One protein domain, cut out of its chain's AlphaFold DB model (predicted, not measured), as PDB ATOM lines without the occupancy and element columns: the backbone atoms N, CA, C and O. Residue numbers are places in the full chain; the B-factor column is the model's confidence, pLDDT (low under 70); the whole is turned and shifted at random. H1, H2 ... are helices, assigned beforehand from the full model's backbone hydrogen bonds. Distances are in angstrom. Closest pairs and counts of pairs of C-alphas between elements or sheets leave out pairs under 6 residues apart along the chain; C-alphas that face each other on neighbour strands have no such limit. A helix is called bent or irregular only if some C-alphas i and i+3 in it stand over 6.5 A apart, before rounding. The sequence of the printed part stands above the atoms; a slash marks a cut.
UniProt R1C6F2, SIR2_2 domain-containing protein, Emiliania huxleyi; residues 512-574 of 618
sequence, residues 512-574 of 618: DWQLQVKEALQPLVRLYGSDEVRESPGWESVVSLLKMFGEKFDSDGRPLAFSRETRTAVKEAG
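This is residues 512 to 574 of the 618 residues of the protein "SIR2_2 domain-containing protein" of Emiliania huxleyi (UniProt R1C6F2). Two helices, the long H1 and the shorter H3, lie loosely side by side and run opposite ways, with the short turn of helix H2 between them along the chain, near the last residues of H1. A long loop, residues 549 to 559, then leads to H4, whose residues 564 to 572 stick out with residues 573 and 574 as an arm. The printed part has 63 residues with four named helices in the order H1, H2, H3, H4 and no named strand; the class is all helix. It is only just loose, close to compact, with a radius of gyration of the C-alphas of 12.9 A, and its C-alphas span 39 by 33 by 18 A.

Begin with H1, residues 512 to 529, which has a kink of 30 degrees near residue 520 and is only just irregular: C-alphas 520 and 523 are 6.7 A apart. Look next at H2, residues 531 to 534: it and H1 only just touch, and only at the corner by their link, with 3 pairs of C-alphas within 8 A; the closest are those of Tyr 528 and Arg 534, 6.2 A apart. Go on to H3, residues 539 to 548, which is close to H2 but not clearly touching it; their closest C-alphas, of Val 533 and Trp 539, are 6.5 A apart. H3 touches H1 at residues 521 to 525 of H1 alone, and the closest C-alphas are those of Val 525 and Leu 546, 7.4 A apart. H1 and H3 stand at a shallow tilt of 33 degrees, only just short of steep, and run opposite ways. Last comes H4, residues 560 to 572, which touches no helix; it is near H1, with 6 pairs of C-alphas within 10 A, and apart from H2 and H3. In H3 and H4 every O i to N i+4 pair is within hydrogen-bond range, in H1 10 of 14 are, and H2 is too short for such a pair.

Find C-alpha 512 at (-13.538, 36.624, -36.287); from there H1 runs 28.1 A to C-alpha 529. H2 covers 5.0 A from C-alpha 531 to C-alpha 534. H3 starts at C-alpha 539, at (-15.079, 16.857, -16.313), and runs 14.0 A to C-alpha 548. H4 runs 18.2 A from C-alpha 560 to C-alpha 572 at (4.789, 8.224, -37.996).

The two C-alphas farthest apart are those of Trp 513 and Gly 574, at 40.2 A. The printed part has no cut. The links H1 to H2 and H2 to H3 are tight, and the link H3 to H4 is long, with 11 residues. The mean pLDDT of the printed part is 74.4; residues 555 to 557 and 560 to 574 are under 70, and H4 has a mean of 46.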
ATOM      1  N   ASP A 512     -14.643  36.172 -37.147       88.88
ATOM      2  CA  ASP A 512     -13.538  36.624 -36.287       88.88
ATOM      3  C   ASP A 512     -13.805  36.398 -34.789       88.88
ATOM      4  O   ASP A 512     -12.914  35.993 -34.041       88.88
ATOM      5  N   TRP A 513     -15.040  36.622 -34.331       89.44
ATOM      6  CA  TRP A 513     -15.405  36.394 -32.932       89.44
ATOM      7  C   TRP A 513     -15.478  34.898 -32.587       89.44
ATOM      8  O   TRP A 513     -15.091  34.507 -31.486       89.44
ATOM      9  N   GLN A 514     -15.910  34.042 -33.521       90.31
ATOM     10  CA  GLN A 514     -15.940  32.588 -33.324       90.31
ATOM     11  C   GLN A 514     -14.522  32.022 -33.247       90.31
ATOM     12  O   GLN A 514     -14.263  31.116 -32.453       90.31
ATOM     13  N   LEU A 515     -13.581  32.579 -34.017       89.62
ATOM     14  CA  LEU A 515     -12.160  32.238 -33.921       89.62
ATOM     15  C   LEU A 515     -11.597  32.557 -32.529       89.62
ATOM     16  O   LEU A 515     -10.925  31.713 -31.940       89.62
ATOM     17  N   GLN A 516     -11.941  33.711 -31.951       91.19
ATOM     18  CA  GLN A 516     -11.534  34.062 -30.582       91.19
ATOM     19  C   GLN A 516     -12.109  33.089 -29.540       91.19
ATOM     20  O   GLN A 516     -11.401  32.653 -28.630       91.19
ATOM     21  N   VAL A 517     -13.383  32.701 -29.680       90.88
ATOM     22  CA  VAL A 517     -14.010  31.697 -28.802       90.88
ATOM     23  C   VAL A 517     -13.315  30.340 -28.950       90.88
ATOM     24  O   VAL A 517     -13.000  29.697 -27.948       90.88
ATOM     25  N   LYS A 518     -13.003  29.921 -30.181       91.00
ATOM     26  CA  LYS A 518     -12.254  28.690 -30.459       91.00
ATOM     27  C   LYS A 518     -10.905  28.680 -29.744       91.00
ATOM     28  O   LYS A 518     -10.579  27.698 -29.082       91.00
ATOM     29  N   GLU A 519     -10.133  29.760 -29.851       90.62
ATOM     30  CA  GLU A 519      -8.834  29.901 -29.181       90.62
ATOM     31  C   GLU A 519      -8.953  29.807 -27.654       90.62
ATOM     32  O   GLU A 519      -8.116  29.173 -27.011       90.62
ATOM     33  N   ALA A 520     -10.020  30.359 -27.074       92.25
ATOM     34  CA  ALA A 520     -10.287  30.271 -25.640       92.25
ATOM     35  C   ALA A 520     -10.703  28.859 -25.178       92.25
ATOM     36  O   ALA A 520     -10.394  28.464 -24.052       92.25
ATOM     37  N   LEU A 521     -11.383  28.083 -26.031       90.81
ATOM     38  CA  LEU A 521     -11.847  26.723 -25.722       90.81
ATOM     39  C   LEU A 521     -10.779  25.644 -25.963       90.81
ATOM     40  O   LEU A 521     -10.787  24.613 -25.290       90.81
ATOM     41  N   GLN A 522      -9.832  25.865 -26.878       86.38
ATOM     42  CA  GLN A 522      -8.772  24.901 -27.204       86.38
ATOM     43  C   GLN A 522      -7.978  24.380 -25.987       86.38
ATOM     44  O   GLN A 522      -7.719  23.175 -25.932       86.38
ATOM     45  N   PRO A 523      -7.589  25.208 -24.994       89.25
ATOM     46  CA  PRO A 523      -6.937  24.718 -23.782       89.25
ATOM     47  C   PRO A 523      -7.774  23.691 -23.011       89.25
ATOM     48  O   PRO A 523      -7.205  22.756 -22.457       89.25
ATOM     49  N   LEU A 524      -9.108  23.819 -23.013       87.56
ATOM     50  CA  LEU A 524     -10.006  22.878 -22.335       87.56
ATOM     51  C   LEU A 524     -10.031  21.514 -23.027       87.56
ATOM     52  O   LEU A 524     -10.041  20.492 -22.349       87.56
ATOM     53  N   VAL A 525      -9.960  21.479 -24.362       84.50
ATOM     54  CA  VAL A 525      -9.837  20.219 -25.119       84.50
ATOM     55  C   VAL A 525      -8.556  19.476 -24.722       84.50
ATOM     56  O   VAL A 525      -8.565  18.259 -24.542       84.50
ATOM     57  N   ARG A 526      -7.453  20.209 -24.505       83.56
ATOM     58  CA  ARG A 526      -6.159  19.629 -24.103       83.56
ATOM     59  C   ARG A 526      -6.163  19.048 -22.689       83.56
ATOM     60  O   ARG A 526      -5.340  18.177 -22.409       83.56
ATOM     61  N   LEU A 527      -7.084  19.475 -21.818       83.81
ATOM     62  CA  LEU A 527      -7.218  18.914 -20.469       83.81
ATOM     63  C   LEU A 527      -7.564  17.421 -20.482       83.81
ATOM     64  O   LEU A 527      -7.259  16.734 -19.509       83.81
ATOM     65  N   TYR A 528      -8.109  16.903 -21.590       79.00
ATOM     66  CA  TYR A 528      -8.363  15.473 -21.764       79.00
ATOM     67  C   TYR A 528      -7.116  14.598 -21.541       79.00
ATOM     68  O   TYR A 528      -7.236  13.459 -21.101       79.00
ATOM     69  N   GLY A 529      -5.916  15.120 -21.816       77.25
ATOM     70  CA  GLY A 529      -4.664  14.383 -21.629       77.25
ATOM     71  C   GLY A 529      -4.270  14.125 -20.167       77.25
ATOM     72  O   GLY A 529      -3.264  13.458 -19.941       77.25
ATOM     73  N   SER A 530      -5.009  14.655 -19.185       82.81
ATOM     74  CA  SER A 530      -4.761  14.447 -17.754       82.81
ATOM     75  C   SER A 530      -5.779  13.482 -17.148       82.81
ATOM     76  O   SER A 530      -6.970  13.794 -17.078       82.81
ATOM     77  N   ASP A 531      -5.305  12.339 -16.647       81.69
ATOM     78  CA  ASP A 531      -6.152  11.355 -15.963       81.69
ATOM     79  C   ASP A 531      -6.822  11.939 -14.709       81.69
ATOM     80  O   ASP A 531      -8.013  11.726 -14.499       81.69
ATOM     81  N   GLU A 532      -6.111  12.775 -13.943       86.31
ATOM     82  CA  GLU A 532      -6.653  13.448 -12.752       86.31
ATOM     83  C   GLU A 532      -7.841  14.363 -13.096       86.31
ATOM     84  O   GLU A 532      -8.831  14.416 -12.367       86.31
ATOM     85  N   VAL A 533      -7.770  15.072 -14.230       83.25
ATOM     86  CA  VAL A 533      -8.866  15.947 -14.672       83.25
ATOM     87  C   VAL A 533     -10.028  15.120 -15.203       83.25
ATOM     88  O   VAL A 533     -11.173  15.422 -14.875       83.25
ATOM     89  N   ARG A 534      -9.749  14.069 -15.979       83.06
ATOM     90  CA  ARG A 534     -10.760  13.175 -16.562       83.06
ATOM     91  C   ARG A 534     -11.586  12.446 -15.502       83.06
ATOM     92  O   ARG A 534     -12.781  12.249 -15.698       83.06
ATOM     93  N   GLU A 535     -10.961  12.070 -14.391       85.00
ATOM     94  CA  GLU A 535     -11.618  11.409 -13.257       85.00
ATOM     95  C   GLU A 535     -12.298  12.398 -12.296       85.00
ATOM     96  O   GLU A 535     -12.985  11.992 -11.356       85.00
ATOM     97  N   SER A 536     -12.146  13.707 -12.522       87.69
ATOM     98  CA  SER A 536     -12.761  14.720 -11.672       87.69
ATOM     99  C   SER A 536     -14.278  14.839 -11.913       87.69
ATOM    100  O   SER A 536     -14.736  14.762 -13.058       87.69
ATOM    101  N   PRO A 537     -15.080  15.163 -10.877       85.56
ATOM    102  CA  PRO A 537     -16.518  15.412 -11.037       85.56
ATOM    103  C   PRO A 537     -16.856  16.576 -11.985       85.56
ATOM    104  O   PRO A 537     -17.966  16.665 -12.499       85.56
ATOM    105  N   GLY A 538     -15.914  17.500 -12.205       85.06
ATOM    106  CA  GLY A 538     -16.111  18.659 -13.078       85.06
ATOM    107  C   GLY A 538     -15.971  18.343 -14.569       85.06
ATOM    108  O   GLY A 538     -16.423  19.135 -15.396       85.06
ATOM    109  N   TRP A 539     -15.370  17.203 -14.923       87.56
ATOM    110  CA  TRP A 539     -15.079  16.857 -16.313       87.56
ATOM    111  C   TRP A 539     -16.337  16.722 -17.167       87.56
ATOM    112  O   TRP A 539     -16.359  17.187 -18.303       87.56
ATOM    113  N   GLU A 540     -17.419  16.181 -16.614       84.06
ATOM    114  CA  GLU A 540     -18.689  16.021 -17.330       84.06
ATOM    115  C   GLU A 540     -19.285  17.369 -17.774       84.06
ATOM    116  O   GLU A 540     -19.777  17.508 -18.899       84.06
ATOM    117  N   SER A 541     -19.153  18.402 -16.936       87.50
ATOM    118  CA  SER A 541     -19.543  19.773 -17.282       87.50
ATOM    119  C   SER A 541     -18.674  20.340 -18.410       87.50
ATOM    120  O   SER A 541     -19.190  20.989 -19.322       87.50
ATOM    121  N   VAL A 542     -17.363  20.068 -18.390       88.06
ATOM    122  CA  VAL A 542     -16.436  20.489 -19.454       88.06
ATOM    123  C   VAL A 542     -16.756  19.771 -20.762       88.06
ATOM    124  O   VAL A 542     -16.858  20.418 -21.800       88.06
ATOM    125  N   VAL A 543     -16.994  18.460 -20.732       85.88
ATOM    126  CA  VAL A 543     -17.404  17.679 -21.909       85.88
ATOM    127  C   VAL A 543     -18.717  18.206 -22.477       85.88
ATOM    128  O   VAL A 543     -18.835  18.354 -23.690       85.88
ATOM    129  N   SER A 544     -19.692  18.523 -21.625       84.62
ATOM    130  CA  SER A 544     -20.974  19.092 -22.055       84.62
ATOM    131  C   SER A 544     -20.794  20.442 -22.753       84.62
ATOM    132  O   SER A 544     -21.388  20.670 -23.807       84.62
ATOM    133  N   LEU A 545     -19.919  21.303 -22.222       88.56
ATOM    134  CA  LEU A 545     -19.541  22.568 -22.851       88.56
ATOM    135  C   LEU A 545     -18.842  22.343 -24.202       88.56
ATOM    136  O   LEU A 545     -19.225  22.938 -25.200       88.56
ATOM    137  N   LEU A 546     -17.850  21.455 -24.267       89.00
ATOM    138  CA  LEU A 546     -17.119  21.164 -25.505       89.00
ATOM    139  C   LEU A 546     -18.040  20.577 -26.587       89.00
ATOM    140  O   LEU A 546     -17.991  21.012 -27.737       89.00
ATOM    141  N   LYS A 547     -18.941  19.656 -26.215       85.25
ATOM    142  CA  LYS A 547     -19.983  19.116 -27.107       85.25
ATOM    143  C   LYS A 547     -20.921  20.214 -27.614       85.25
ATOM    144  O   LYS A 547     -21.312  20.182 -28.779       85.25
ATOM    145  N   MET A 548     -21.276  21.183 -26.765       84.69
ATOM    146  CA  MET A 548     -22.109  22.328 -27.151       84.69
ATOM    147  C   MET A 548     -21.458  23.154 -28.267       84.69
ATOM    148  O   MET A 548     -22.165  23.572 -29.177       84.69
ATOM    149  N   PHE A 549     -20.130  23.308 -28.238       88.19
ATOM    150  CA  PHE A 549     -19.352  24.041 -29.243       88.19
ATOM    151  C   PHE A 549     -18.871  23.194 -30.439       88.19
ATOM    152  O   PHE A 549     -18.084  23.666 -31.262       88.19
ATOM    153  N   GLY A 550     -19.341  21.948 -30.561       85.06
ATOM    154  CA  GLY A 550     -19.082  21.095 -31.726       85.06
ATOM    155  C   GLY A 550     -17.933  20.099 -31.593       85.06
ATOM    156  O   GLY A 550     -17.616  19.422 -32.569       85.06
ATOM    157  N   GLU A 551     -17.318  19.962 -30.414       85.88
ATOM    158  CA  GLU A 551     -16.304  18.928 -30.201       85.88
ATOM    159  C   GLU A 551     -16.956  17.539 -30.211       85.88
ATOM    160  O   GLU A 551     -17.926  17.263 -29.495       85.88
ATOM    161  N   LYS A 552     -16.405  16.640 -31.026       80.56
ATOM    162  CA  LYS A 552     -16.891  15.267 -31.171       80.56
ATOM    163  C   LYS A 552     -16.043  14.326 -30.315       80.56
ATOM    164  O   LYS A 552     -14.816  14.395 -30.337       80.56
ATOM    165  N   PHE A 553     -16.709  13.413 -29.615       76.25
ATOM    166  CA  PHE A 553     -16.080  12.401 -28.766       76.25
ATOM    167  C   PHE A 553     -16.357  10.997 -29.321       76.25
ATOM    168  O   PHE A 553     -17.428  10.760 -29.883       76.25
ATOM    169  N   ASP A 554     -15.401  10.078 -29.192       72.56
ATOM    170  CA  ASP A 554     -15.595   8.665 -29.529       72.56
ATOM    171  C   ASP A 554     -16.346   7.891 -28.425       72.56
ATOM    172  O   ASP A 554     -16.768   8.458 -27.414       72.56
ATOM    173  N   SER A 555     -16.541   6.583 -28.632       64.31
ATOM    174  CA  SER A 555     -17.231   5.696 -27.684       64.31
ATOM    175  C   SER A 555     -16.540   5.585 -26.324       64.31
ATOM    176  O   SER A 555     -17.202   5.258 -25.345       64.31
ATOM    177  N   ASP A 556     -15.241   5.878 -26.260       60.47
ATOM    178  CA  ASP A 556     -14.443   5.850 -25.033       60.47
ATOM    179  C   ASP A 556     -14.375   7.246 -24.380       60.47
ATOM    180  O   ASP A 556     -13.593   7.479 -23.451       60.47
ATOM    181  N   GLY A 557     -15.165   8.202 -24.886       66.94
ATOM    182  CA  GLY A 557     -15.211   9.576 -24.404       66.94
ATOM    183  C   GLY A 557     -13.958  10.382 -24.741       66.94
ATOM    184  O   GLY A 557     -13.665  11.347 -24.035       66.94
ATOM    185  N   ARG A 558     -13.198  10.008 -25.783       71.31
ATOM    186  CA  ARG A 558     -12.004  10.747 -26.226       71.31
ATOM    187  C   ARG A 558     -12.361  11.772 -27.301       71.31
ATOM    188  O   ARG A 558     -13.067  11.406 -28.242       71.31
ATOM    189  N   PRO A 559     -11.845  13.012 -27.242       71.06
ATOM    190  CA  PRO A 559     -11.952  13.954 -28.351       71.06
ATOM    191  C   PRO A 559     -11.396  13.338 -29.641       71.06
ATOM    192  O   PRO A 559     -10.302  12.760 -29.651       71.06
ATOM    193  N   LEU A 560     -12.123  13.467 -30.753       66.25
ATOM    194  CA  LEU A 560     -11.713  12.884 -32.036       66.25
ATOM    195  C   LEU A 560     -10.393  13.475 -32.561       66.25
ATOM    196  O   LEU A 560      -9.649  12.783 -33.259       66.25
ATOM    197  N   ALA A 561     -10.065  14.720 -32.208       57.62
ATOM    198  CA  ALA A 561      -8.762  15.315 -32.508       57.62
ATOM    199  C   ALA A 561      -7.607  14.532 -31.845       57.62
ATOM    200  O   ALA A 561      -6.607  14.218 -32.494       57.62
ATOM    201  N   PHE A 562      -7.799  14.103 -30.594       51.75
ATOM    202  CA  PHE A 562      -6.814  13.350 -29.811       51.75
ATOM    203  C   PHE A 562      -6.616  11.924 -30.352       51.75
ATOM    204  O   PHE A 562      -5.494  11.412 -30.425       51.75
ATOM    205  N   SER A 563      -7.694  11.274 -30.810       52.16
ATOM    206  CA  SER A 563      -7.611   9.942 -31.428       52.16
ATOM    207  C   SER A 563      -6.903   9.969 -32.794       52.16
ATOM    208  O   SER A 563      -6.205   9.012 -33.146       52.16
ATOM    209  N   ARG A 564      -7.003  11.079 -33.545       48.50
ATOM    210  CA  ARG A 564      -6.262  11.305 -34.801       48.50
ATOM    211  C   ARG A 564      -4.782  11.570 -34.582       48.50
ATOM    212  O   ARG A 564      -3.974  10.967 -35.286       48.50
ATOM    213  N   GLU A 565      -4.417  12.409 -33.620       45.41
ATOM    214  CA  GLU A 565      -3.013  12.658 -33.265       45.41
ATOM    215  C   GLU A 565      -2.340  11.374 -32.776       45.41
ATOM    216  O   GLU A 565      -1.254  11.040 -33.237       45.41
ATOM    217  N   THR A 566      -3.041  10.562 -31.979       41.81
ATOM    218  CA  THR A 566      -2.550   9.242 -31.557       41.81
ATOM    219  C   THR A 566      -2.385   8.287 -32.749       41.81
ATOM    220  O   THR A 566      -1.364   7.614 -32.866       41.81
ATOM    221  N   ARG A 567      -3.338   8.240 -33.694       40.09
ATOM    222  CA  ARG A 567      -3.225   7.415 -34.919       40.09
ATOM    223  C   ARG A 567      -2.108   7.876 -35.855       40.09
ATOM    224  O   ARG A 567      -1.483   7.040 -36.506       40.09
ATOM    225  N   THR A 568      -1.873   9.181 -35.940       38.78
ATOM    226  CA  THR A 568      -0.836   9.774 -36.792       38.78
ATOM    227  C   THR A 568       0.536   9.576 -36.161       38.78
ATOM    228  O   THR A 568       1.423   9.071 -36.835       38.78
ATOM    229  N   ALA A 569       0.671   9.779 -34.847       37.91
ATOM    230  CA  ALA A 569       1.876   9.456 -34.088       37.91
ATOM    231  C   ALA A 569       2.214   7.956 -34.140       37.91
ATOM    232  O   ALA A 569       3.376   7.596 -34.293       37.91
ATOM    233  N   VAL A 570       1.220   7.061 -34.099       40.09
ATOM    234  CA  VAL A 570       1.429   5.609 -34.269       40.09
ATOM    235  C   VAL A 570       1.856   5.249 -35.701       40.09
ATOM    236  O   VAL A 570       2.675   4.347 -35.883       40.09
ATOM    237  N   LYS A 571       1.354   5.957 -36.724       36.50
ATOM    238  CA  LYS A 571       1.793   5.792 -38.124       36.50
ATOM    239  C   LYS A 571       3.191   6.364 -38.380       36.50
ATOM    240  O   LYS A 571       3.967   5.739 -39.098       36.50
ATOM    241  N   GLU A 572       3.513   7.519 -37.808       36.59
ATOM    242  CA  GLU A 572       4.789   8.224 -37.996       36.59
ATOM    243  C   GLU A 572       5.922   7.631 -37.151       36.59
ATOM    244  O   GLU A 572       7.066   7.611 -37.595       36.59
ATOM    245  N   ALA A 573       5.620   7.055 -35.981       38.03
ATOM    246  CA  ALA A 573       6.615   6.404 -35.128       38.03
ATOM    247  C   ALA A 573       7.118   5.051 -35.668       38.03
ATOM    248  O   ALA A 573       7.935   4.404 -35.013       38.03
ATOM    249  N   GLY A 574       6.636   4.584 -36.829       32.88
ATOM    250  CA  GLY A 574       7.118   3.350 -37.462       32.88
ATOM    251  C   GLY A 574       7.024   2.107 -36.567       32.88
ATOM    252  O   GLY A 574       7.731   1.125 -36.794       32.88
TER     253      GLY A 574